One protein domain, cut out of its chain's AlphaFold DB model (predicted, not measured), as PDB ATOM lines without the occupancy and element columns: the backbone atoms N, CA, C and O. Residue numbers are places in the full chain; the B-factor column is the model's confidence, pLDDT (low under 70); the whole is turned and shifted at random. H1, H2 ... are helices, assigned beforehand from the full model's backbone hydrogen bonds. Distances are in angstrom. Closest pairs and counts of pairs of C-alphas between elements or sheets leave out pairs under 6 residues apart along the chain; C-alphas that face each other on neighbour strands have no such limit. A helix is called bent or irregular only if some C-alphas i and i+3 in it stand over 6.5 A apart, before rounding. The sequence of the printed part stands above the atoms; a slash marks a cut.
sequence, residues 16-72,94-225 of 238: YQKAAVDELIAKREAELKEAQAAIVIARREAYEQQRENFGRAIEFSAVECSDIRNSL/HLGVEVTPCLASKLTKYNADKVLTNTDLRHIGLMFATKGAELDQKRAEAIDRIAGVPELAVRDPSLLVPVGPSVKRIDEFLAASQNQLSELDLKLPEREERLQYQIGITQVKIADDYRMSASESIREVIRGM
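This is residues 16 to 72 and 94 to 225 of the 238 residues of an uncharacterized protein of Alcaligenes sp. SORT26 (UniProt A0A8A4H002). A long, slender model: the first part of H1, residues 16 to 46, sticks out as a straight helical arm from one end of an elongated body, in which the long helices H6 and H9 run side by side in opposite ways. The short helices H2 to H5 pack round the end of the body where H1 enters, while H7 and H8 make a loose extension at the far end. The printed part has 189 residues with nine named helices, H1 to H9 in order along the chain, and no named strand; the class is all helix. It is extended, with a radius of gyration of the C-alphas of 30.6 A, and spans 122 by 29 by 23 A, the arm adding much of the length.

H1, residues 16 to 59, touches H5, residues 112 to 115, with its residues 50 to 54 alone; the closest C-alphas, of Gln 50 and Val 115, are 6.5 A apart. H9, residues 191 to 223, is the hub, touching four helices. H1 touches H9 with residues 55 to 59 alone, at a shallow tilt of 10 degrees, opposite ways; the closest C-alphas are those of Glu 59 and Arg 219, 5.7 A apart. H2, residues 61 to 65, touches H9, with the C-alphas of Ala 62 and Ser 215 closest at 4.9 A. H3, residues 68 to 72, touches H9, with the C-alphas of Ile 68 and Arg 211 closest at 5.8 A. H4, residues 99 to 109, touches H2, with the C-alphas of Cys 65 and Val 99 closest at 5.3 A. H6, residues 118 to 155, touches H4 with residues 125 to 136 alone, at a tilt of 37 degrees, only just steep, opposite ways; the C-alphas of Thr 100 and Gly 132 are closest at 4.1 A. H6 touches H9 at a shallow tilt of 14 degrees, opposite ways; the C-alphas of Ile 146 and Gln 203 are closest at 5.1 A. H7, residues 165 to 176, and H8, residues 178 to 184, meet only through their link and touch no helix. Every O i to N i+4 pair is within hydrogen-bond range in H1, H2, H3, H4, H7 and H9; H6 has 32 of 34, H8 has 1 of 3 beside 3 of 4 O i to N i+3 pairs, and H5 is too short for such a pair.

H1 begins at C-alpha 16 (132.244, 118.668, 168.262) and is 64.8 A long. H6 is 54.3 A long and irregular, C-alphas 147 and 150 being 7.1 A apart, with a kink of 45 degrees near residue 149. H9 is 47.8 A long and ends at C-alpha 223 (187.448, 140.770, 148.744).

The C-alphas of Tyr 16 and Glu 183 are the two farthest apart, at 122.2 A. Residues 73 to 93 are not printed, and C-alphas 72 and 94 are 12.2 A apart across the cut. Of the links that are printed whole, none is long. Confidence is under 70 at residues 16 to 17, 70 to 72, 166 and 179 to 191.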
ATOM      1  N   TYR A  16     131.987 117.312 168.753       59.72
ATOM      2  CA  TYR A  16     132.244 118.668 168.262       59.72
ATOM      3  C   TYR A  16     133.391 119.396 168.984       59.72
ATOM      4  O   TYR A  16     134.111 120.147 168.333       59.72
ATOM      5  N   GLN A  17     133.621 119.170 170.289       68.38
ATOM      6  CA  GLN A  17     134.790 119.774 170.957       68.38
ATOM      7  C   GLN A  17     136.088 119.123 170.484       68.38
ATOM      8  O   GLN A  17     137.097 119.810 170.393       68.38
ATOM      9  N   LYS A  18     136.066 117.832 170.133       80.31
ATOM     10  CA  LYS A  18     137.251 117.156 169.595       80.31
ATOM     11  C   LYS A  18     137.639 117.712 168.222       80.31
ATOM     12  O   LYS A  18     138.786 118.093 168.041       80.31
ATOM     13  N   ALA A  19     136.678 117.855 167.306       79.12
ATOM     14  CA  ALA A  19     136.934 118.424 165.981       79.12
ATOM     15  C   ALA A  19     137.455 119.875 166.043       79.12
ATOM     16  O   ALA A  19     138.401 120.215 165.340       79.12
ATOM     17  N   ALA A  20     136.892 120.709 166.927       82.50
ATOM     18  CA  ALA A  20     137.364 122.082 167.125       82.50
ATOM     19  C   ALA A  20     138.785 122.144 167.719       82.50
ATOM     20  O   ALA A  20     139.571 123.021 167.364       82.50
ATOM     21  N   VAL A  21     139.135 121.214 168.613       85.56
ATOM     22  CA  VAL A  21     140.493 121.105 169.167       85.56
ATOM     23  C   VAL A  21     141.482 120.623 168.105       85.56
ATOM     24  O   VAL A  21     142.557 121.203 167.992       85.56
ATOM     25  N   ASP A  22     141.114 119.635 167.290       87.00
ATOM     26  CA  ASP A  22     141.967 119.116 166.214       87.00
ATOM     27  C   ASP A  22     142.239 120.189 165.138       87.00
ATOM     28  O   ASP A  22     143.373 120.334 164.680       87.00
ATOM     29  N   GLU A  23     141.241 121.011 164.789       86.19
ATOM     30  CA  GLU A  23     141.413 122.156 163.878       86.19
ATOM     31  C   GLU A  23     142.367 123.214 164.461       86.19
ATOM     32  O   GLU A  23     143.258 123.714 163.768       86.19
ATOM     33  N   LEU A  24     142.235 123.524 165.756       90.31
ATOM     34  CA  LEU A  24     143.144 124.440 166.444       90.31
ATOM     35  C   LEU A  24     144.571 123.885 166.512       90.31
ATOM     36  O   LEU A  24     145.516 124.643 166.303       90.31
ATOM     37  N   ILE A  25     144.744 122.585 166.768       90.44
ATOM     38  CA  ILE A  25     146.060 121.930 166.773       90.44
ATOM     39  C   ILE A  25     146.690 122.013 165.383       90.44
ATOM     40  O   ILE A  25     147.815 122.493 165.265       90.44
ATOM     41  N   ALA A  26     145.956 121.645 164.330       91.00
ATOM     42  CA  ALA A  26     146.450 121.717 162.957       91.00
ATOM     43  C   ALA A  26     146.876 123.145 162.576       91.00
ATOM     44  O   ALA A  26     147.927 123.344 161.960       91.00
ATOM     45  N   LYS A  27     146.110 124.159 163.002       93.06
ATOM     46  CA  LYS A  27     146.465 125.568 162.797       93.06
ATOM     47  C   LYS A  27     147.744 125.956 163.540       93.06
ATOM     48  O   LYS A  27     148.616 126.591 162.955       93.06
ATOM     49  N   ARG A  28     147.891 125.550 164.806       93.31
ATOM     50  CA  ARG A  28     149.104 125.825 165.593       93.31
ATOM     51  C   ARG A  28     150.335 125.120 165.036       93.31
ATOM     52  O   ARG A  28     151.408 125.713 165.030       93.31
ATOM     53  N   GLU A  29     150.198 123.897 164.537       93.19
ATOM     54  CA  GLU A  29     151.295 123.188 163.874       93.19
ATOM     55  C   GLU A  29     151.721 123.871 162.571       93.19
ATOM     56  O   GLU A  29     152.917 123.941 162.282       93.19
ATOM     57  N   ALA A  30     150.768 124.394 161.794       93.00
ATOM     58  CA  ALA A  30     151.065 125.167 160.591       93.00
ATOM     59  C   ALA A  30     151.797 126.477 160.928       93.00
ATOM     60  O   ALA A  30     152.866 126.730 160.372       93.00
ATOM     61  N   GLU A  31     151.286 127.249 161.895       93.44
ATOM     62  CA  GLU A  31     151.926 128.479 162.390       93.44
ATOM     63  C   GLU A  31     153.345 128.205 162.917       93.44
ATOM     64  O   GLU A  31     154.276 128.965 162.653       93.44
ATOM     65  N   LEU A  32     153.541 127.094 163.634       93.19
ATOM     66  CA  LEU A  32     154.841 126.716 164.185       93.19
ATOM     67  C   LEU A  32     155.839 126.316 163.092       93.19
ATOM     68  O   LEU A  32     157.001 126.709 163.166       93.19
ATOM     69  N   LYS A  33     155.400 125.586 162.060       92.38
ATOM     70  CA  LYS A  33     156.241 125.259 160.896       92.38
ATOM     71  C   LYS A  33     156.644 126.510 160.121       92.38
ATOM     72  O   LYS A  33     157.804 126.633 159.732       92.38
ATOM     73  N   GLU A  34     155.715 127.443 159.926       93.88
ATOM     74  CA  GLU A  34     155.992 128.718 159.261       93.88
ATOM     75  C   GLU A  34     156.981 129.567 160.072       93.88
ATOM     76  O   GLU A  34     157.994 130.020 159.538       93.88
ATOM     77  N   ALA A  35     156.760 129.700 161.384       91.62
ATOM     78  CA  ALA A  35     157.668 130.417 162.273       91.62
ATOM     79  C   ALA A  35     159.069 129.780 162.308       91.62
ATOM     80  O   ALA A  35     160.073 130.491 162.283       91.62
ATOM     81  N   GLN A  36     159.163 128.446 162.315       92.56
ATOM     82  CA  GLN A  36     160.444 127.738 162.237       92.56
ATOM     83  C   GLN A  36     161.168 128.006 160.916       92.56
ATOM     84  O   GLN A  36     162.368 128.286 160.930       92.56
ATOM     85  N   ALA A  37     160.456 127.971 159.787       91.25
ATOM     86  CA  ALA A  37     161.033 128.294 158.487       91.25
ATOM     87  C   ALA A  37     161.549 129.743 158.445       91.25
ATOM     88  O   ALA A  37     162.675 129.982 158.004       91.25
ATOM     89  N   ALA A  38     160.779 130.694 158.982       92.31
ATOM     90  CA  ALA A  38     161.181 132.095 159.076       92.31
ATOM     91  C   ALA A  38     162.435 132.288 159.949       92.31
ATOM     92  O   ALA A  38     163.341 133.026 159.565       92.31
ATOM     93  N   ILE A  39     162.538 131.587 161.085       91.75
ATOM     94  CA  ILE A  39     163.725 131.636 161.959       91.75
ATOM     95  C   ILE A  39     164.969 131.107 161.239       91.75
ATOM     96  O   ILE A  39     166.045 131.687 161.378       91.75
ATOM     97  N   VAL A  40     164.847 130.021 160.470       90.50
ATOM     98  CA  VAL A  40     165.975 129.458 159.711       90.50
ATOM     99  C   VAL A  40     166.483 130.456 158.669       90.50
ATOM    100  O   VAL A  40     167.692 130.662 158.566       90.50
ATOM    101  N   ILE A  41     165.572 131.109 157.941       90.19
ATOM    102  CA  ILE A  41     165.922 132.142 156.956       90.19
ATOM    103  C   ILE A  41     166.598 133.330 157.651       90.19
ATOM    104  O   ILE A  41     167.716 133.687 157.290       90.19
ATOM    105  N   ALA A  42     165.982 133.874 158.703       92.00
ATOM    106  CA  ALA A  42     166.521 135.020 159.434       92.00
ATOM    107  C   ALA A  42     167.901 134.731 160.049       92.00
ATOM    108  O   ALA A  42     168.789 135.581 160.032       92.00
ATOM    109  N   ARG A  43     168.116 133.514 160.569       91.25
ATOM    110  CA  ARG A  43     169.418 133.094 161.106       91.25
ATOM    111  C   ARG A  43     170.483 133.051 160.017       91.25
ATOM    112  O   ARG A  43     171.612 133.467 160.267       91.25
ATOM    113  N   ARG A  44     170.131 132.559 158.830       90.38
ATOM    114  CA  ARG A  44     171.038 132.518 157.685       90.38
ATOM    115  C   ARG A  44     171.410 133.924 157.217       90.38
ATOM    116  O   ARG A  44     172.590 134.203 157.058       90.38
ATOM    117  N   GLU A  45     170.436 134.815 157.062       92.44
ATOM    118  CA  GLU A  45     170.684 136.208 156.663       92.44
ATOM    119  C   GLU A  45     171.563 136.946 157.684       92.44
ATOM    120  O   GLU A  45     172.544 137.596 157.319       92.44
ATOM    121  N   ALA A  46     171.270 136.786 158.980       93.19
ATOM    122  CA  ALA A  46     172.086 137.358 160.048       93.19
ATOM    123  C   ALA A  46     173.532 136.836 160.006       93.19
ATOM    124  O   ALA A  46     174.477 137.592 160.237       93.19
ATOM    125  N   TYR A  47     173.713 135.553 159.690       92.81
ATOM    126  CA  TYR A  47     175.032 134.949 159.559       92.81
ATOM    127  C   TYR A  47     175.797 135.449 158.323       92.81
ATOM    128  O   TYR A  47     176.978 135.787 158.414       92.81
ATOM    129  N   GLU A  48     175.131 135.569 157.174       92.50
ATOM    130  CA  GLU A  48     175.719 136.142 155.958       92.50
ATOM    131  C   GLU A  48     176.189 137.588 156.203       92.50
ATOM    132  O   GLU A  48     177.312 137.951 155.838       92.50
ATOM    133  N   GLN A  49     175.403 138.382 156.933       93.69
ATOM    134  CA  GLN A  49     175.789 139.735 157.335       93.69
ATOM    135  C   GLN A  49     176.993 139.746 158.295       93.69
ATOM    136  O   GLN A  49     177.870 140.608 158.196       93.69
ATOM    137  N   GLN A  50     177.071 138.789 159.225       92.88
ATOM    138  CA  GLN A  50     178.228 138.632 160.112       92.88
ATOM    139  C   GLN A  50     179.507 138.296 159.336       92.88
ATOM    140  O   GLN A  50     180.539 138.923 159.588       92.88
ATOM    141  N   ARG A  51     179.438 137.379 158.359       93.25
ATOM    142  CA  ARG A  51     180.559 137.056 157.457       93.25
ATOM    143  C   ARG A  51     181.046 138.291 156.701       93.25
ATOM    144  O   ARG A  51     182.249 138.541 156.642       93.25
ATOM    145  N   GLU A  52     180.127 139.080 156.150       92.62
ATOM    146  CA  GLU A  52     180.477 140.298 155.416       92.62
ATOM    147  C   GLU A  52     181.152 141.337 156.322       92.62
ATOM    148  O   GLU A  52     182.215 141.867 155.991       92.62
ATOM    149  N   ASN A  53     180.578 141.588 157.500       94.38
ATOM    150  CA  ASN A  53     181.147 142.514 158.477       94.38
ATOM    151  C   ASN A  53     182.536 142.067 158.946       94.38
ATOM    152  O   ASN A  53     183.440 142.895 159.074       94.38
ATOM    153  N   PHE A  54     182.724 140.764 159.159       94.88
ATOM    154  CA  PHE A  54     184.023 140.187 159.485       94.88
ATOM    155  C   PHE A  54     185.037 140.399 158.351       94.88
ATOM    156  O   PHE A  54     186.152 140.858 158.606       94.88
ATOM    157  N   GLY A  55     184.643 140.139 157.101       93.94
ATOM    158  CA  GLY A  55     185.477 140.378 155.920       93.94
ATOM    159  C   GLY A  55     185.923 141.839 155.803       93.94
ATOM    160  O   GLY A  55     187.107 142.118 155.625       93.94
ATOM    161  N   ARG A  56     185.012 142.796 156.015       93.25
ATOM    162  CA  ARG A  56     185.362 144.229 156.034       93.25
ATOM    163  C   ARG A  56     186.307 144.576 157.185       93.25
ATOM    164  O   ARG A  56     187.250 145.338 157.003       93.25
ATOM    165  N   ALA A  57     186.077 144.020 158.376       92.81
ATOM    166  CA  ALA A  57     186.925 144.273 159.537       92.81
ATOM    167  C   ALA A  57     188.356 143.757 159.322       92.81
ATOM    168  O   ALA A  57     189.320 144.435 159.687       92.81
ATOM    169  N   ILE A  58     188.501 142.583 158.699       94.19
ATOM    170  CA  ILE A  58     189.809 141.979 158.464       94.19
ATOM    171  C   ILE A  58     190.551 142.607 157.284       94.19
ATOM    172  O   ILE A  58     191.777 142.659 157.311       94.19
ATOM    173  N   GLU A  59     189.841 143.196 156.321       93.38
ATOM    174  CA  GLU A  59     190.434 143.966 155.222       93.38
ATOM    175  C   GLU A  59     191.342 145.102 155.722       93.38
ATOM    176  O   GLU A  59     192.438 145.303 155.197       93.38
ATOM    177  N   PHE A  60     190.958 145.793 156.802       89.69
ATOM    178  CA  PHE A  60     191.798 146.829 157.419       89.69
ATOM    179  C   PHE A  60     193.133 146.290 157.947       89.69
ATOM    180  O   PHE A  60     194.109 147.036 158.052       89.69
ATOM    181  N   SER A  61     193.211 144.989 158.226       90.38
ATOM    182  CA  SER A  61     194.455 144.353 158.656       90.38
ATOM    183  C   SER A  61     195.493 144.253 157.545       90.38
ATOM    184  O   SER A  61     196.668 144.081 157.861       90.38
ATOM    185  N   ALA A  62     195.103 144.412 156.274       92.50
ATOM    186  CA  ALA A  62     196.038 144.436 155.153       92.50
ATOM    187  C   ALA A  62     197.129 145.495 155.350       92.50
ATOM    188  O   ALA A  62     198.296 145.226 155.094       92.50
ATOM    189  N   VAL A  63     196.780 146.670 155.887       90.94
ATOM    190  CA  VAL A  63     197.735 147.759 156.158       90.94
ATOM    191  C   VAL A  63     198.714 147.394 157.277       90.94
ATOM    192  O   VAL A  63     199.894 147.729 157.205       90.94
ATOM    193  N   GLU A  64     198.240 146.704 158.317       90.88
ATOM    194  CA  GLU A  64     199.081 146.309 159.452       90.88
ATOM    195  C   GLU A  64     200.005 145.142 159.083       90.88
ATOM    196  O   GLU A  64     201.185 145.173 159.417       90.88
ATOM    197  N   CYS A  65     199.495 144.139 158.363       94.94
ATOM    198  CA  CYS A  65     200.263 142.947 158.004       94.94
ATOM    199  C   CYS A  65     201.196 143.140 156.804       94.94
ATOM    200  O   CYS A  65     202.092 142.330 156.613       94.94
ATOM    201  N   SER A  66     201.029 144.212 156.026       93.06
ATOM    202  CA  SER A  66     201.952 144.593 154.946       93.06
ATOM    203  C   SER A  66     203.064 145.545 155.387       93.06
ATOM    204  O   SER A  66     203.811 146.015 154.542       93.06
ATOM    205  N   ASP A  67     203.177 145.855 156.683       88.69
ATOM    206  CA  ASP A  67     204.194 146.765 157.234       88.69
ATOM    207  C   ASP A  67     204.077 148.242 156.776       88.69
ATOM    208  O   ASP A  67     204.975 149.057 156.988       88.69
ATOM    209  N   ILE A  68     202.943 148.641 156.179       84.25
ATOM    210  CA  ILE A  68     202.702 150.032 155.744       84.25
ATOM    211  C   ILE A  68     202.689 150.998 156.934       84.25
ATOM    212  O   ILE A  68     203.185 152.121 156.842       84.25
ATOM    213  N   ARG A  69     202.123 150.585 158.075       71.50
ATOM    214  CA  ARG A  69     201.977 151.466 159.246       71.50
ATOM    215  C   ARG A  69     203.326 151.902 159.827       71.50
ATOM    216  O   ARG A  69     203.454 153.058 160.228       71.50
ATOM    217  N   ASN A  70     204.323 151.017 159.828       63.81
ATOM    218  CA  ASN A  70     205.667 151.350 160.307       63.81
ATOM    219  C   ASN A  70     206.404 152.297 159.348       63.81
ATOM    220  O   ASN A  70     207.288 153.029 159.783       63.81
ATOM    221  N   SER A  71     205.982 152.367 158.081       59.00
ATOM    222  CA  SER A  71     206.509 153.328 157.109       59.00
ATOM    223  C   SER A  71     205.970 154.753 157.289       59.00
ATOM    224  O   SER A  71     206.619 155.699 156.840       59.00
ATOM    225  N   LEU A  72     204.777 154.931 157.875       56.66
ATOM    226  CA  LEU A  72     204.037 156.197 157.768       56.66
ATOM    227  C   LEU A  72     204.076 157.100 159.002       56.66
ATOM    228  O   LEU A  72     203.865 158.299 158.848       56.66
ATOM    229  N   HIS A  94     213.033 148.784 157.076       78.69
ATOM    230  CA  HIS A  94     212.681 147.569 157.807       78.69
ATOM    231  C   HIS A  94     211.363 146.943 157.314       78.69
ATOM    232  O   HIS A  94     210.318 147.596 157.278       78.69
ATOM    233  N   LEU A  95     211.446 145.657 156.957       89.88
ATOM    234  CA  LEU A  95     210.334 144.770 156.596       89.88
ATOM    235  C   LEU A  95     210.187 143.680 157.669       89.88
ATOM    236  O   LEU A  95     210.417 142.497 157.424       89.88
ATOM    237  N   GLY A  96     209.902 144.101 158.901       89.50
ATOM    238  CA  GLY A  96     209.965 143.237 160.085       89.50
ATOM    239  C   GLY A  96     208.720 142.376 160.299       89.50
ATOM    240  O   GLY A  96     208.773 141.373 161.008       89.50
ATOM    241  N   VAL A  97     207.592 142.749 159.694       93.69
ATOM    242  CA  VAL A  97     206.317 142.050 159.899       93.69
ATOM    243  C   VAL A  97     206.249 140.799 159.028       93.69
ATOM    244  O   VAL A  97     206.385 140.877 157.810       93.69
ATOM    245  N   GLU A  98     206.068 139.637 159.658       95.50
ATOM    246  CA  GLU A  98     205.743 138.378 158.975       95.50
ATOM    247  C   GLU A  98     204.239 138.324 158.711       95.50
ATOM    248  O   GLU A  98     203.421 138.466 159.627       95.50
ATOM    249  N   VAL A  99     203.861 138.132 157.452       96.56
ATOM    250  CA  VAL A  99     202.481 138.231 156.982       96.56
ATOM    251  C   VAL A  99     201.648 137.073 157.513       96.56
ATOM    252  O   VAL A  99     200.555 137.304 158.032       96.56
ATOM    253  N   THR A 100     202.159 135.841 157.440       97.56
ATOM    254  CA  THR A 100     201.447 134.639 157.902       97.56
ATOM    255  C   THR A 100     201.028 134.718 159.377       97.56
ATOM    256  O   THR A 100     199.825 134.650 159.661       97.56
ATOM    257  N   PRO A 101     201.953 134.900 160.344       97.56
ATOM    258  CA  PRO A 101     201.580 135.019 161.750       97.56
ATOM    259  C   PRO A 101     200.788 136.300 162.026       97.56
ATOM    260  O   PRO A 101     199.909 136.289 162.892       97.56
ATOM    261  N   CYS A 102     201.025 137.388 161.280       97.25
ATOM    262  CA  CYS A 102     200.213 138.591 161.417       97.25
ATOM    263  C   CYS A 102     198.747 138.299 161.094       97.25
ATOM    264  O   CYS A 102     197.898 138.532 161.952       97.25
ATOM    265  N   LEU A 103     198.436 137.732 159.925       96.75
ATOM    266  CA  LEU A 103     197.064 137.405 159.524       96.75
ATOM    267  C   LEU A 103     196.395 136.433 160.505       96.75
ATOM    268  O   LEU A 103     195.249 136.655 160.898       96.75
ATOM    269  N   ALA A 104     197.125 135.415 160.972       96.94
ATOM    270  CA  ALA A 104     196.631 134.490 161.991       96.94
ATOM    271  C   ALA A 104     196.243 135.218 163.291       96.94
ATOM    272  O   ALA A 104     195.153 135.009 163.821       96.94
ATOM    273  N   SER A 105     197.080 136.151 163.762       97.19
ATOM    274  CA  SER A 105     196.774 136.952 164.956       97.19
ATOM    275  C   SER A 105     195.523 137.823 164.786       97.19
ATOM    276  O   SER A 105     194.811 138.084 165.758       97.19
ATOM    277  N   LYS A 106     195.211 138.260 163.555       96.25
ATOM    278  CA  LYS A 106     194.001 139.047 163.274       96.25
ATOM    279  C   LYS A 106     192.747 138.202 163.378       96.25
ATOM    280  O   LYS A 106     191.772 138.688 163.942       96.25
ATOM    281  N   LEU A 107     192.780 136.943 162.940       95.94
ATOM    282  CA  LEU A 107     191.656 136.023 163.146       95.94
ATOM    283  C   LEU A 107     191.295 135.927 164.636       95.94
ATOM    284  O   LEU A 107     190.126 136.045 164.996       95.94
ATOM    285  N   THR A 108     192.297 135.825 165.514       96.00
ATOM    286  CA  THR A 108     192.085 135.835 166.969       96.00
ATOM    287  C   THR A 108     191.602 137.197 167.477       96.00
ATOM    288  O   THR A 108     190.637 137.260 168.233       96.00
ATOM    289  N   LYS A 109     192.221 138.303 167.038       95.88
ATOM    290  CA  LYS A 109     191.847 139.674 167.443       95.88
ATOM    291  C   LYS A 109     190.378 139.991 167.144       95.88
ATOM    292  O   LYS A 109     189.724 140.653 167.945       95.88
ATOM    293  N   TYR A 110     189.868 139.526 166.006       95.12
ATOM    294  CA  TYR A 110     188.480 139.735 165.591       95.12
ATOM    295  C   TYR A 110     187.518 138.644 166.089       95.12
ATOM    296  O   TYR A 110     186.363 138.638 165.674       95.12
ATOM    297  N   ASN A 111     187.952 137.762 167.001       95.12
ATOM    298  CA  ASN A 111     187.160 136.644 167.531       95.12
ATOM    299  C   ASN A 111     186.503 135.810 166.414       95.12
ATOM    300  O   ASN A 111     185.299 135.548 166.451       95.12
ATOM    301  N   ALA A 112     187.276 135.436 165.388       94.62
ATOM    302  CA  ALA A 112     186.767 134.696 164.233       94.62
ATOM    303  C   ALA A 112     186.027 133.406 164.633       94.62
ATOM    304  O   ALA A 112     185.056 133.037 163.986       94.62
ATOM    305  N   ASP A 113     186.440 132.763 165.726       93.88
ATOM    306  CA  ASP A 113     185.827 131.566 166.313       93.88
ATOM    307  C   ASP A 113     184.394 131.780 166.822       93.88
ATOM    308  O   ASP A 113     183.616 130.831 166.897       93.88
ATOM    309  N   LYS A 114     184.032 133.020 167.165       93.50
ATOM    310  CA  LYS A 114     182.686 133.383 167.633       93.50
ATOM    311  C   LYS A 114     181.773 133.858 166.513       93.50
ATOM    312  O   LYS A 114     180.558 133.866 166.689       93.50
ATOM    313  N   VAL A 115     182.357 134.317 165.409       93.94
ATOM    314  CA  VAL A 115     181.633 134.940 164.295       93.94
ATOM    315  C   VAL A 115     181.455 133.972 163.134       93.94
ATOM    316  O   VAL A 115     180.453 134.056 162.438       93.94
ATOM    317  N   LEU A 116     182.405 133.064 162.914       94.31
ATOM    318  CA  LEU A 116     182.427 132.158 161.772       94.31
ATOM    319  C   LEU A 116     182.180 130.711 162.201       94.31
ATOM    320  O   LEU A 116     182.579 130.278 163.281       94.31
ATOM    321  N   THR A 117     181.579 129.926 161.310       93.56
ATOM    322  CA  THR A 117     181.526 128.467 161.453       93.56
ATOM    323  C   THR A 117     182.932 127.866 161.388       93.56
ATOM    324  O   THR A 117     183.847 128.424 160.779       93.56
ATOM    325  N   ASN A 118     183.103 126.660 161.935       93.62
ATOM    326  CA  ASN A 118     184.374 125.930 161.851       93.62
ATOM    327  C   ASN A 118     184.840 125.703 160.402       93.62
ATOM    328  O   ASN A 118     186.040 125.731 160.123       93.62
ATOM    329  N   THR A 119     183.903 125.486 159.475       94.31
ATOM    330  CA  THR A 119     184.209 125.301 158.051       94.31
ATOM    331  C   THR A 119     184.794 126.572 157.447       94.31
ATOM    332  O   THR A 119     185.820 126.505 156.769       94.31
ATOM    333  N   ASP A 120     184.194 127.723 157.745       95.12
ATOM    334  CA  ASP A 120     184.669 129.022 157.268       95.12
ATOM    335  C   ASP A 120     185.990 129.418 157.909       95.12
ATOM    336  O   ASP A 120     186.893 129.871 157.212       95.12
ATOM    337  N   LEU A 121     186.138 129.185 159.216       95.12
ATOM    338  CA  LEU A 121     187.372 129.452 159.947       95.12
ATOM    339  C   LEU A 121     188.543 128.633 159.389       95.12
ATOM    340  O   LEU A 121     189.644 129.151 159.203       95.12
ATOM    341  N   ARG A 122     188.306 127.361 159.053       95.81
ATOM    342  CA  ARG A 122     189.309 126.528 158.381       95.81
ATOM    343  C   ARG A 122     189.612 127.035 156.970       95.81
ATOM    344  O   ARG A 122     190.774 127.040 156.572       95.81
ATOM    345  N   HIS A 123     188.588 127.447 156.223       95.25
ATOM    346  CA  HIS A 123     188.746 127.956 154.861       95.25
ATOM    347  C   HIS A 123     189.593 129.236 154.827       95.25
ATOM    348  O   HIS A 123     190.609 129.277 154.131       95.25
ATOM    349  N   ILE A 124     189.242 130.238 155.639       95.88
ATOM    350  CA  ILE A 124     190.007 131.486 155.732       95.88
ATOM    351  C   ILE A 124     191.411 131.248 156.295       95.88
ATOM    352  O   ILE A 124     192.370 131.833 155.799       95.88
ATOM    353  N   GLY A 125     191.557 130.343 157.270       96.38
ATOM    354  CA  GLY A 125     192.858 129.967 157.819       96.38
ATOM    355  C   GLY A 125     193.792 129.390 156.754       96.38
ATOM    356  O   GLY A 125     194.943 129.807 156.659       96.38
ATOM    357  N   LEU A 126     193.290 128.491 155.900       96.81
ATOM    358  CA  LEU A 126     194.062 127.926 154.790       96.81
ATOM    359  C   LEU A 126     194.422 128.986 153.742       96.81
ATOM    360  O   LEU A 126     195.565 129.035 153.285       96.81
ATOM    361  N   MET A 127     193.469 129.844 153.371       96.31
ATOM    362  CA  MET A 127     193.722 130.943 152.437       96.31
ATOM    363  C   MET A 127     194.805 131.889 152.958       96.31
ATOM    364  O   MET A 127     195.736 132.220 152.226       96.31
ATOM    365  N   PHE A 128     194.713 132.297 154.225       97.00
ATOM    366  CA  PHE A 128     195.681 133.196 154.848       97.00
ATOM    367  C   PHE A 128     197.043 132.545 155.035       97.00
ATOM    368  O   PHE A 128     198.044 133.213 154.814       97.00
ATOM    369  N   ALA A 129     197.105 131.257 155.377       97.44
ATOM    370  CA  ALA A 129     198.369 130.530 155.437       97.44
ATOM    371  C   ALA A 129     199.043 130.459 154.059       97.44
ATOM    372  O   ALA A 129     200.234 130.724 153.935       97.44
ATOM    373  N   THR A 130     198.269 130.161 153.012       97.50
ATOM    374  CA  THR A 130     198.786 130.042 151.641       97.50
ATOM    375  C   THR A 130     199.271 131.391 151.117       97.50
ATOM    376  O   THR A 130     200.403 131.509 150.652       97.50
ATOM    377  N   LYS A 131     198.430 132.430 151.221       97.38
ATOM    378  CA  LYS A 131     198.792 133.767 150.741       97.38
ATOM    379  C   LYS A 131     199.861 134.420 151.609       97.38
ATOM    380  O   LYS A 131     200.737 135.097 151.084       97.38
ATOM    381  N   GLY A 132     199.798 134.208 152.920       97.62
ATOM    382  CA  GLY A 132     200.808 134.662 153.867       97.62
ATOM    383  C   GLY A 132     202.182 134.112 153.510       97.62
ATOM    384  O   GLY A 132     203.109 134.899 153.374       97.62
ATOM    385  N   ALA A 133     202.295 132.806 153.248       98.31
ATOM    386  CA  ALA A 133     203.564 132.184 152.873       98.31
ATOM    387  C   ALA A 133     204.131 132.750 151.559       98.31
ATOM    388  O   ALA A 133     205.324 133.032 151.477       98.31
ATOM    389  N   GLU A 134     203.280 132.975 150.549       98.31
ATOM    390  CA  GLU A 134     203.685 133.631 149.294       98.31
ATOM    391  C   GLU A 134     204.247 135.042 149.552       98.31
ATOM    392  O   GLU A 134     205.268 135.432 148.985       98.31
ATOM    393  N   LEU A 135     203.582 135.821 150.407       98.12
ATOM    394  CA  LEU A 135     204.009 137.181 150.727       98.12
ATOM    395  C   LEU A 135     205.257 137.204 151.616       98.12
ATOM    396  O   LEU A 135     206.120 138.049 151.401       98.12
ATOM    397  N   ASP A 136     205.405 136.257 152.541       98.12
ATOM    398  CA  ASP A 136     206.612 136.101 153.358       98.12
ATOM    399  C   ASP A 136     207.834 135.733 152.504       98.12
ATOM    400  O   ASP A 136     208.931 136.235 152.754       98.12
ATOM    401  N   GLN A 137     207.651 134.936 151.446       98.25
ATOM    402  CA  GLN A 137     208.703 134.694 150.458       98.25
ATOM    403  C   GLN A 137     209.083 135.989 149.726       98.25
ATOM    404  O   GLN A 137     210.257 136.356 149.693       98.25
ATOM    405  N   LYS A 138     208.099 136.729 149.195       98.06
ATOM    406  CA  LYS A 138     208.345 138.024 148.528       98.06
ATOM    407  C   LYS A 138     209.014 139.037 149.457       98.06
ATOM    408  O   LYS A 138     209.817 139.854 149.010       98.06
ATOM    409  N   ARG A 139     208.699 138.984 150.752       97.06
ATOM    410  CA  ARG A 139     209.343 139.794 151.786       97.06
ATOM    411  C   ARG A 139     210.822 139.455 151.910       97.06
ATOM    412  O   ARG A 139     211.640 140.367 151.912       97.06
ATOM    413  N   ALA A 140     211.159 138.170 152.008       97.25
ATOM    414  CA  ALA A 140     212.547 137.719 152.083       97.25
ATOM    415  C   ALA A 140     213.338 138.160 150.841       97.25
ATOM    416  O   ALA A 140     214.397 138.765 150.973       97.25
ATOM    417  N   GLU A 141     212.763 137.994 149.647       97.50
ATOM    418  CA  GLU A 141     213.359 138.475 148.394       97.50
ATOM    419  C   GLU A 141     213.580 139.999 148.400       97.50
ATOM    420  O   GLU A 141     214.610 140.488 147.933       97.50
ATOM    421  N   ALA A 142     212.634 140.778 148.937       96.00
ATOM    422  CA  ALA A 142     212.785 142.225 149.073       96.00
ATOM    423  C   ALA A 142     213.903 142.601 150.062       96.00
ATOM    424  O   ALA A 142     214.683 143.507 149.765       96.00
ATOM    425  N   ILE A 143     214.016 141.897 151.194       95.12
ATOM    426  CA  ILE A 143     215.093 142.083 152.181       95.12
ATOM    427  C   ILE A 143     216.460 141.806 151.544       95.12
ATOM    428  O   ILE A 143     217.363 142.637 151.660       95.12
ATOM    429  N   ASP A 144     216.598 140.701 150.811       96.06
ATOM    430  CA  ASP A 144     217.845 140.347 150.127       96.06
ATOM    431  C   ASP A 144     218.217 141.393 149.069       96.06
ATOM    432  O   ASP A 144     219.365 141.838 148.982       96.06
ATOM    433  N   ARG A 145     217.231 141.868 148.296       94.75
ATOM    434  CA  ARG A 145     217.434 142.946 147.318       94.75
ATOM    435  C   ARG A 145     217.888 144.242 147.978       94.75
ATOM    436  O   ARG A 145     218.794 144.881 147.452       94.75
ATOM    437  N   ILE A 146     217.284 144.625 149.106       93.44
ATOM    438  CA  ILE A 146     217.663 145.806 149.899       93.44
ATOM    439  C   ILE A 146     219.113 145.692 150.385       93.44
ATOM    440  O   ILE A 146     219.878 146.655 150.261       93.44
ATOM    441  N   ALA A 147     219.496 144.523 150.906       93.19
ATOM    442  CA  ALA A 147     220.849 144.253 151.380       93.19
ATOM    443  C   ALA A 147     221.884 144.287 150.242       93.19
ATOM    444  O   ALA A 147     223.015 144.714 150.462       93.19
ATOM    445  N   GLY A 148     221.492 143.903 149.023       93.56
ATOM    446  CA  GLY A 148     222.347 143.926 147.832       93.56
ATOM    447  C   GLY A 148     222.510 145.294 147.154       93.56
ATOM    448  O   GLY A 148     223.395 145.444 146.308       93.56
ATOM    449  N   VAL A 149     221.699 146.308 147.497       93.06
ATOM    450  CA  VAL A 149     221.762 147.639 146.850       93.06
ATOM    451  C   VAL A 149     223.151 148.292 146.937       93.06
ATOM    452  O   VAL A 149     223.600 148.808 145.914       93.06
ATOM    453  N   PRO A 150     223.870 148.277 148.078       91.00
ATOM    454  CA  PRO A 150     225.202 148.877 148.155       91.00
ATOM    455  C   PRO A 150     226.208 148.246 147.182       91.00
ATOM    456  O   PRO A 150     226.975 148.956 146.541       91.00
ATOM    457  N   GLU A 151     226.181 146.922 147.010       91.25
ATOM    458  CA  GLU A 151     227.064 146.244 146.054       91.25
ATOM    459  C   GLU A 151     226.688 146.560 144.602       91.25
ATOM    460  O   GLU A 151     227.562 146.786 143.762       91.25
ATOM    461  N   LEU A 152     225.384 146.614 144.309       89.06
ATOM    462  CA  LEU A 152     224.858 147.046 143.011       89.06
ATOM    463  C   LEU A 152     225.300 148.473 142.677       89.06
ATOM    464  O   LEU A 152     225.746 148.719 141.560       89.06
ATOM    465  N   ALA A 153     225.252 149.382 143.650       88.06
ATOM    466  CA  ALA A 153     225.656 150.774 143.497       88.06
ATOM    467  C   ALA A 153     227.136 150.932 143.114       88.06
ATOM    468  O   ALA A 153     227.474 151.833 142.351       88.06
ATOM    469  N   VAL A 154     228.014 150.053 143.610       87.88
ATOM    470  CA  VAL A 154     229.441 150.047 143.247       87.88
ATOM    471  C   VAL A 154     229.656 149.505 141.831       87.88
ATOM    472  O   VAL A 154     230.509 150.012 141.104       87.88
ATOM    473  N   ARG A 155     228.902 148.471 141.432       89.06
ATOM    474  CA  ARG A 155     229.065 147.807 140.126       89.06
ATOM    475  C   ARG A 155     228.450 148.600 138.977       89.06
ATOM    476  O   ARG A 155     229.090 148.750 137.942       89.06
ATOM    477  N   ASP A 156     227.218 149.067 139.153       87.12
ATOM    478  CA  ASP A 156     226.470 149.812 138.143       87.12
ATOM    479  C   ASP A 156     225.486 150.805 138.798       87.12
ATOM    480  O   ASP A 156     224.331 150.467 139.080       87.12
ATOM    481  N   PRO A 157     225.916 152.063 139.011       81.69
ATOM    482  CA  PRO A 157     225.071 153.111 139.579       81.69
ATOM    483  C   PRO A 157     223.815 153.425 138.753       81.69
ATOM    484  O   PRO A 157     222.878 154.020 139.281       81.69
ATOM    485  N   SER A 158     223.772 153.058 137.464       83.25
ATOM    486  CA  SER A 158     222.630 153.365 136.592       83.25
ATOM    487  C   SER A 158     221.379 152.545 136.921       83.25
ATOM    488  O   SER A 158     220.272 152.931 136.545       83.25
ATOM    489  N   LEU A 159     221.545 151.449 137.668       83.31
ATOM    490  CA  LEU A 159     220.458 150.593 138.142       83.31
ATOM    491  C   LEU A 159     219.773 151.133 139.408       83.31
ATOM    492  O   LEU A 159     218.745 150.593 139.826       83.31
ATOM    493  N   LEU A 160     220.326 152.180 140.027       85.81
ATOM    494  CA  LEU A 160     219.710 152.847 141.169       85.81
ATOM    495  C   LEU A 160     218.530 153.715 140.731       85.81
ATOM    496  O   LEU A 160     218.427 154.165 139.588       85.81
ATOM    497  N   VAL A 161     217.628 153.990 141.671       82.25
ATOM    498  CA  VAL A 161     216.536 154.934 141.433       82.25
ATOM    499  C   VAL A 161     217.138 156.314 141.151       82.25
ATOM    500  O   VAL A 161     217.884 156.831 141.988       82.25
ATOM    501  N   PRO A 162     216.817 156.939 140.003       76.56
ATOM    502  CA  PRO A 162     217.356 158.248 139.684       76.56
ATOM    503  C   PRO A 162     216.872 159.266 140.712       76.56
ATOM    504  O   PRO A 162     215.693 159.299 141.082       76.56
ATOM    505  N   VAL A 163     217.782 160.134 141.147       70.81
ATOM    506  CA  VAL A 163     217.415 161.271 141.989       70.81
ATOM    507  C   VAL A 163     216.424 162.159 141.235       70.81
ATOM    508  O   VAL A 163     216.608 162.466 140.056       70.81
ATOM    509  N   GLY A 164     215.329 162.529 141.901       73.81
ATOM    510  CA  GLY A 164     214.241 163.274 141.272       73.81
ATOM    511  C   GLY A 164     214.685 164.626 140.687       73.81
ATOM    512  O   GLY A 164     215.743 165.154 141.041       73.81
ATOM    513  N   PRO A 165     213.856 165.255 139.834       75.62
ATOM    514  CA  PRO A 165     214.210 166.482 139.111       75.62
ATOM    515  C   PRO A 165     214.556 167.668 140.023       75.62
ATOM    516  O   PRO A 165     215.235 168.596 139.598       75.62
ATOM    517  N   SER A 166     214.089 167.670 141.272       69.00
ATOM    518  CA  SER A 166     214.464 168.686 142.263       69.00
ATOM    519  C   SER A 166     215.902 168.510 142.753       69.00
ATOM    520  O   SER A 166     216.643 169.484 142.795       69.00
ATOM    521  N   VAL A 167     216.321 167.277 143.052       70.38
ATOM    522  CA  VAL A 167     217.703 166.969 143.457       70.38
ATOM    523  C   VAL A 167     218.651 167.199 142.284       70.38
ATOM    524  O   VAL A 167     219.684 167.829 142.455       70.38
ATOM    525  N   LYS A 168     218.246 166.815 141.066       74.44
ATOM    526  CA  LYS A 168     219.005 167.114 139.847       74.44
ATOM    527  C   LYS A 168     219.201 168.624 139.631       74.44
ATOM    528  O   LYS A 168     220.296 169.051 139.292       74.44
ATOM    529  N   ARG A 169     218.169 169.440 139.877       75.75
ATOM    530  CA  ARG A 169     218.273 170.910 139.804       75.75
ATOM    531  C   ARG A 169     219.199 171.492 140.868       75.75
ATOM    532  O   ARG A 169     219.919 172.441 140.581       75.75
ATOM    533  N   ILE A 170     219.185 170.934 142.078       73.06
ATOM    534  CA  ILE A 170     220.144 171.303 143.126       73.06
ATOM    535  C   ILE A 170     221.562 170.937 142.673       73.06
ATOM    536  O   ILE A 170     222.453 171.769 142.772       73.06
ATOM    537  N   ASP A 171     221.764 169.749 142.103       70.50
ATOM    538  CA  ASP A 171     223.064 169.315 141.586       70.50
ATOM    539  C   ASP A 171     223.583 170.221 140.462       70.50
ATOM    540  O   ASP A 171     224.752 170.606 140.475       70.50
ATOM    541  N   GLU A 172     222.720 170.590 139.515       79.06
ATOM    542  CA  GLU A 172     223.034 171.519 138.425       79.06
ATOM    543  C   GLU A 172     223.386 172.915 138.961       79.06
ATOM    544  O   GLU A 172     224.374 173.509 138.529       79.06
ATOM    545  N   PHE A 173     222.630 173.418 139.945       80.44
ATOM    546  CA  PHE A 173     222.911 174.690 140.613       80.44
ATOM    547  C   PHE A 173     224.253 174.663 141.354       80.44
ATOM    548  O   PHE A 173     225.082 175.547 141.166       80.44
ATOM    549  N   LEU A 174     224.504 173.623 142.152       72.94
ATOM    550  CA  LEU A 174     225.746 173.468 142.908       72.94
ATOM    551  C   LEU A 174     226.968 173.329 141.989       72.94
ATOM    552  O   LEU A 174     228.022 173.879 142.301       72.94
ATOM    553  N   ALA A 175     226.831 172.637 140.854       75.62
ATOM    554  CA  ALA A 175     227.882 172.540 139.843       75.62
ATOM    555  C   ALA A 175     228.150 173.894 139.163       75.62
ATOM    556  O   ALA A 175     229.304 174.274 138.977       75.62
ATOM    557  N   ALA A 176     227.101 174.655 138.834       80.44
ATOM    558  CA  ALA A 176     227.233 175.985 138.237       80.44
ATOM    559  C   ALA A 176     227.830 177.020 139.210       80.44
ATOM    560  O   ALA A 176     228.572 177.909 138.797       80.44
ATOM    561  N   SER A 177     227.538 176.890 140.505       74.62
ATOM    562  CA  SER A 177     228.005 177.791 141.566       74.62
ATOM    563  C   SER A 177     229.307 177.341 142.234       74.62
ATOM    564  O   SER A 177     229.758 177.992 143.176       74.62
ATOM    565  N   GLN A 178     229.936 176.264 141.754       71.69
ATOM    566  CA  GLN A 178     231.083 175.627 142.407       71.69
ATOM    567  C   GLN A 178     232.234 176.605 142.674       71.69
ATOM    568  O   GLN A 178     232.754 176.614 143.782       71.69
ATOM    569  N   ASN A 179     232.552 177.485 141.716       68.56
ATOM    570  CA  ASN A 179     233.619 178.485 141.854       68.56
ATOM    571  C   ASN A 179     233.321 179.549 142.931       68.56
ATOM    572  O   ASN A 179     234.233 179.977 143.632       68.56
ATOM    573  N   GLN A 180     232.058 179.961 143.087       68.94
ATOM    574  CA  GLN A 180     231.642 180.959 144.087       68.94
ATOM    575  C   GLN A 180     231.504 180.345 145.485       68.94
ATOM    576  O   GLN A 180     231.790 180.992 146.488       68.94
ATOM    577  N   LEU A 181     231.079 179.083 145.565       63.84
ATOM    578  CA  LEU A 181     230.922 178.368 146.831       63.84
ATOM    579  C   LEU A 181     232.271 177.979 147.448       63.84
ATOM    580  O   LEU A 181     232.388 177.967 148.673       63.84
ATOM    581  N   SER A 182     233.300 177.742 146.625       60.94
ATOM    582  CA  SER A 182     234.671 177.530 147.106       60.94
ATOM    583  C   SER A 182     235.276 178.751 147.808       60.94
ATOM    584  O   SER A 182     236.121 178.571 148.679       60.94
ATOM    585  N   GLU A 183     234.832 179.977 147.501       61.44
ATOM    586  CA  GLU A 183     235.251 181.190 148.232       61.44
ATOM    587  C   GLU A 183     234.566 181.323 149.604       61.44
ATOM    588  O   GLU A 183     235.087 181.987 150.497       61.44
ATOM    589  N   LEU A 184     233.413 180.673 149.786       65.12
ATOM    590  CA  LEU A 184     232.605 180.697 151.012       65.12
ATOM    591  C   LEU A 184     232.908 179.527 151.968       65.12
ATOM    592  O   LEU A 184     232.211 179.375 152.969       65.12
ATOM    593  N   ASP A 185     233.906 178.692 151.650       58.66
ATOM    594  CA  ASP A 185     234.264 177.457 152.378       58.66
ATOM    595  C   ASP A 185     233.066 176.500 152.597       58.66
ATOM    596  O   ASP A 185     233.012 175.696 153.530       58.66
ATOM    597  N   LEU A 186     232.062 176.581 151.713       55.97
ATOM    598  CA  LEU A 186     230.895 175.704 151.722       55.97
ATOM    599  C   LEU A 186     231.243 174.406 150.989       55.97
ATOM    600  O   LEU A 186     231.335 174.369 149.761       55.97
ATOM    601  N   LYS A 187     231.422 173.319 151.747       59.31
ATOM    602  CA  LYS A 187     231.684 171.987 151.188       59.31
ATOM    603  C   LYS A 187     230.448 171.464 150.458       59.31
ATOM    604  O   LYS A 187     229.393 171.269 151.060       59.31
ATOM    605  N   LEU A 188     230.585 171.228 149.156       60.91
ATOM    606  CA  LEU A 188     229.581 170.508 148.377       60.91
ATOM    607  C   LEU A 188     229.463 169.068 148.896       60.91
ATOM    608  O   LEU A 188     230.499 168.478 149.209       60.91
ATOM    609  N   PRO A 189     228.248 168.486 148.941       62.88
ATOM    610  CA  PRO A 189     228.089 167.089 149.315       62.88
ATOM    611  C   PRO A 189     228.912 166.222 148.369       62.88
ATOM    612  O   PRO A 189     228.774 166.317 147.137       62.88
ATOM    613  N   GLU A 190     229.804 165.429 148.957       67.38
ATOM    614  CA  GLU A 190     230.753 164.605 148.219       67.38
ATOM    615  C   GLU A 190     230.001 163.591 147.347       67.38
ATOM    616  O   GLU A 190     228.868 163.192 147.627       67.38
ATOM    617  N   ARG A 191     230.640 163.147 146.258       69.81
ATOM    618  CA  ARG A 191     230.087 162.120 145.357       69.81
ATOM    619  C   ARG A 191     229.612 160.876 146.123       69.81
ATOM    620  O   ARG A 191     228.619 160.268 145.730       69.81
ATOM    621  N   GLU A 192     230.294 160.552 147.217       73.56
ATOM    622  CA  GLU A 192     229.943 159.470 148.133       73.56
ATOM    623  C   GLU A 192     228.606 159.719 148.846       73.56
ATOM    624  O   GLU A 192     227.735 158.857 148.824       73.56
ATOM    625  N   GLU A 193     228.371 160.911 149.399       75.06
ATOM    626  CA  GLU A 193     227.109 161.235 150.081       75.06
ATOM    627  C   GLU A 193     225.903 161.139 149.136       75.06
ATOM    628  O   GLU A 193     224.834 160.657 149.519       75.06
ATOM    629  N   ARG A 194     226.080 161.532 147.869       76.31
ATOM    630  CA  ARG A 194     225.035 161.402 146.841       76.31
ATOM    631  C   ARG A 194     224.745 159.947 146.497       76.31
ATOM    632  O   ARG A 194     223.581 159.584 146.324       76.31
ATOM    633  N   LEU A 195     225.788 159.124 146.403       81.38
ATOM    634  CA  LEU A 195     225.648 157.690 146.167       81.38
ATOM    635  C   LEU A 195     224.912 157.022 147.334       81.38
ATOM    636  O   LEU A 195     223.955 156.287 147.107       81.38
ATOM    637  N   GLN A 196     225.280 157.347 148.575       82.12
ATOM    638  CA  GLN A 196     224.598 156.856 149.777       82.12
ATOM    639  C   GLN A 196     223.123 157.276 149.813       82.12
ATOM    640  O   GLN A 196     222.252 156.473 150.149       82.12
ATOM    641  N   TYR A 197     222.810 158.503 149.396       81.44
ATOM    642  CA  TYR A 197     221.427 158.956 149.272       81.44
ATOM    643  C   TYR A 197     220.639 158.177 148.202       81.44
ATOM    644  O   TYR A 197     219.507 157.760 148.447       81.44
ATOM    645  N   GLN A 198     221.236 157.923 147.032       82.81
ATOM    646  CA  GLN A 198     220.629 157.104 145.973       82.81
ATOM    647  C   GLN A 198     220.406 155.650 146.400       82.81
ATOM    648  O   GLN A 198     219.351 155.080 146.103       82.81
ATOM    649  N   ILE A 199     221.365 155.067 147.125       86.06
ATOM    650  CA  ILE A 199     221.229 153.752 147.763       86.06
ATOM    651  C   ILE A 199     220.017 153.771 148.698       86.06
ATOM    652  O   ILE A 199     219.123 152.940 148.545       86.06
ATOM    653  N   GLY A 200     219.933 154.765 149.586       84.75
ATOM    654  CA  GLY A 200     218.828 154.912 150.532       84.75
ATOM    655  C   GLY A 200     217.461 155.022 149.851       84.75
ATOM    656  O   GLY A 200     216.541 154.285 150.201       84.75
ATOM    657  N   ILE A 201     217.315 155.876 148.830       85.56
ATOM    658  CA  ILE A 201     216.060 155.979 148.060       85.56
ATOM    659  C   ILE A 201     215.710 154.643 147.402       85.56
ATOM    660  O   ILE A 201     214.548 154.241 147.402       85.56
ATOM    661  N   THR A 202     216.698 153.961 146.827       89.00
ATOM    662  CA  THR A 202     216.478 152.683 146.141       89.00
ATOM    663  C   THR A 202     215.997 151.613 147.119       89.00
ATOM    664  O   THR A 202     215.030 150.913 146.827       89.00
ATOM    665  N   GLN A 203     216.606 151.533 148.303       90.62
ATOM    666  CA  GLN A 203     216.181 150.626 149.371       90.62
ATOM    667  C   GLN A 203     214.756 150.931 149.847       90.62
ATOM    668  O   GLN A 203     213.939 150.016 149.945       90.62
ATOM    669  N   VAL A 204     214.428 152.210 150.069       87.81
ATOM    670  CA  VAL A 204     213.069 152.639 150.441       87.81
ATOM    671  C   VAL A 204     212.064 152.269 149.356       87.81
ATOM    672  O   VAL A 204     211.013 151.722 149.669       87.81
ATOM    673  N   LYS A 205     212.396 152.487 148.079       88.69
ATOM    674  CA  LYS A 205     211.517 152.116 146.967       88.69
ATOM    675  C   LYS A 205     211.233 150.615 146.943       88.69
ATOM    676  O   LYS A 205     210.082 150.230 146.790       88.69
ATOM    677  N   ILE A 206     212.254 149.771 147.114       92.19
ATOM    678  CA  ILE A 206     212.067 148.312 147.156       92.19
ATOM    679  C   ILE A 206     211.136 147.922 148.312       92.19
ATOM    680  O   ILE A 206     210.235 147.103 148.121       92.19
ATOM    681  N   ALA A 207     211.327 148.524 149.491       92.31
ATOM    682  CA  ALA A 207     210.466 148.287 150.643       92.31
ATOM    683  C   ALA A 207     209.016 148.727 150.367       92.31
ATOM    684  O   ALA A 207     208.089 147.958 150.607       92.31
ATOM    685  N   ASP A 208     208.811 149.924 149.817       91.12
ATOM    686  CA  ASP A 208     207.481 150.462 149.518       91.12
ATOM    687  C   ASP A 208     206.758 149.673 148.420       91.12
ATOM    688  O   ASP A 208     205.570 149.378 148.567       91.12
ATOM    689  N   ASP A 209     207.468 149.259 147.366       93.56
ATOM    690  CA  ASP A 209     206.928 148.402 146.306       93.56
ATOM    691  C   ASP A 209     206.406 147.078 146.898       93.56
ATOM    692  O   ASP A 209     205.288 146.651 146.586       93.56
ATOM    693  N   TYR A 210     207.168 146.456 147.811       96.00
ATOM    694  CA  TYR A 210     206.715 145.271 148.545       96.00
ATOM    695  C   TYR A 210     205.487 145.576 149.411       96.00
ATOM    696  O   TYR A 210     204.476 144.885 149.289       96.00
ATOM    697  N   ARG A 211     205.539 146.612 150.258       94.69
ATOM    698  CA  ARG A 211     204.447 146.968 151.183       94.69
ATOM    699  C   ARG A 211     203.132 147.200 150.443       94.69
ATOM    700  O   ARG A 211     202.091 146.667 150.830       94.69
ATOM    701  N   MET A 212     203.176 147.967 149.355       93.81
ATOM    702  CA  MET A 212     202.004 148.262 148.530       93.81
ATOM    703  C   MET A 212     201.467 147.002 147.852       93.81
ATOM    704  O   MET A 212     200.267 146.734 147.932       93.81
ATOM    705  N   SER A 213     202.347 146.193 147.253       96.31
ATOM    706  CA  SER A 213     201.958 144.935 146.607       96.31
ATOM    707  C   SER A 213     201.362 143.929 147.597       96.31
ATOM    708  O   SER A 213     200.340 143.306 147.300       96.31
ATOM    709  N   ALA A 214     201.950 143.793 148.788       96.94
ATOM    710  CA  ALA A 214     201.474 142.901 149.838       96.94
ATOM    711  C   ALA A 214     200.114 143.352 150.385       96.94
ATOM    712  O   ALA A 214     199.207 142.534 150.521       96.94
ATOM    713  N   SER A 215     199.947 144.651 150.646       95.88
ATOM    714  CA  SER A 215     198.676 145.215 151.107       95.88
ATOM    715  C   SER A 215     197.552 144.957 150.112       95.88
ATOM    716  O   SER A 215     196.496 144.453 150.496       95.88
ATOM    717  N   GLU A 216     197.793 145.230 148.828       96.50
ATOM    718  CA  GLU A 216     196.787 144.998 147.794       96.50
ATOM    719  C   GLU A 216     196.488 143.508 147.633       96.50
ATOM    720  O   GLU A 216     195.327 143.114 147.669       96.50
ATOM    721  N   SER A 217     197.519 142.661 147.615       97.00
ATOM    722  CA  SER A 217     197.361 141.203 147.552       97.00
ATOM    723  C   SER A 217     196.509 140.645 148.699       97.00
ATOM    724  O   SER A 217     195.710 139.732 148.491       97.00
ATOM    725  N   ILE A 218     196.669 141.168 149.921       96.75
ATOM    726  CA  ILE A 218     195.848 140.762 151.071       96.75
ATOM    727  C   ILE A 218     194.397 141.217 150.868       96.75
ATOM    728  O   ILE A 218     193.477 140.424 151.077       96.75
ATOM    729  N   ARG A 219     194.172 142.467 150.439       96.12
ATOM    730  CA  ARG A 219     192.815 142.982 150.178       96.12
ATOM    731  C   ARG A 219     192.114 142.207 149.074       96.12
ATOM    732  O   ARG A 219     190.950 141.863 149.242       96.12
ATOM    733  N   GLU A 220     192.802 141.918 147.975       96.50
ATOM    734  CA  GLU A 220     192.268 141.139 146.858       96.50
ATOM    735  C   GLU A 220     191.811 139.753 147.315       96.50
ATOM    736  O   GLU A 220     190.701 139.337 146.991       96.50
ATOM    737  N   VAL A 221     192.614 139.067 148.134       95.81
ATOM    738  CA  VAL A 221     192.254 137.751 148.683       95.81
ATOM    739  C   VAL A 221     191.044 137.827 149.617       95.81
ATOM    740  O   VAL A 221     190.199 136.935 149.585       95.81
ATOM    741  N   ILE A 222     190.926 138.884 150.424       94.50
ATOM    742  CA  ILE A 222     189.779 139.070 151.326       94.50
ATOM    743  C   ILE A 222     188.507 139.411 150.538       94.50
ATOM    744  O   ILE A 222     187.462 138.810 150.775       94.50
ATOM    745  N   ARG A 223     188.587 140.336 149.574       93.69
ATOM    746  CA  ARG A 223     187.448 140.770 148.744       93.69
ATOM    747  C   ARG A 223     186.988 139.692 147.765       93.69
ATOM    748  O   ARG A 223     185.800 139.588 147.485       93.69
ATOM    749  N   GLY A 224     187.924 138.902 147.242       92.75
ATOM    750  CA  GLY A 224     187.665 137.790 146.327       92.75
ATOM    751  C   GLY A 224     187.291 136.479 147.022       92.75
ATOM    752  O   GLY A 224     187.142 135.461 146.346       92.75
ATOM    753  N   MET A 225     187.162 136.475 148.353       91.62
ATOM    754  CA  MET A 225     186.874 135.274 149.128       91.62
ATOM    755  C   MET A 225     185.494 134.712 148.788       91.62
ATOM    756  O   MET A 225     184.469 135.374 148.946       91.62
TER     757      MET A 225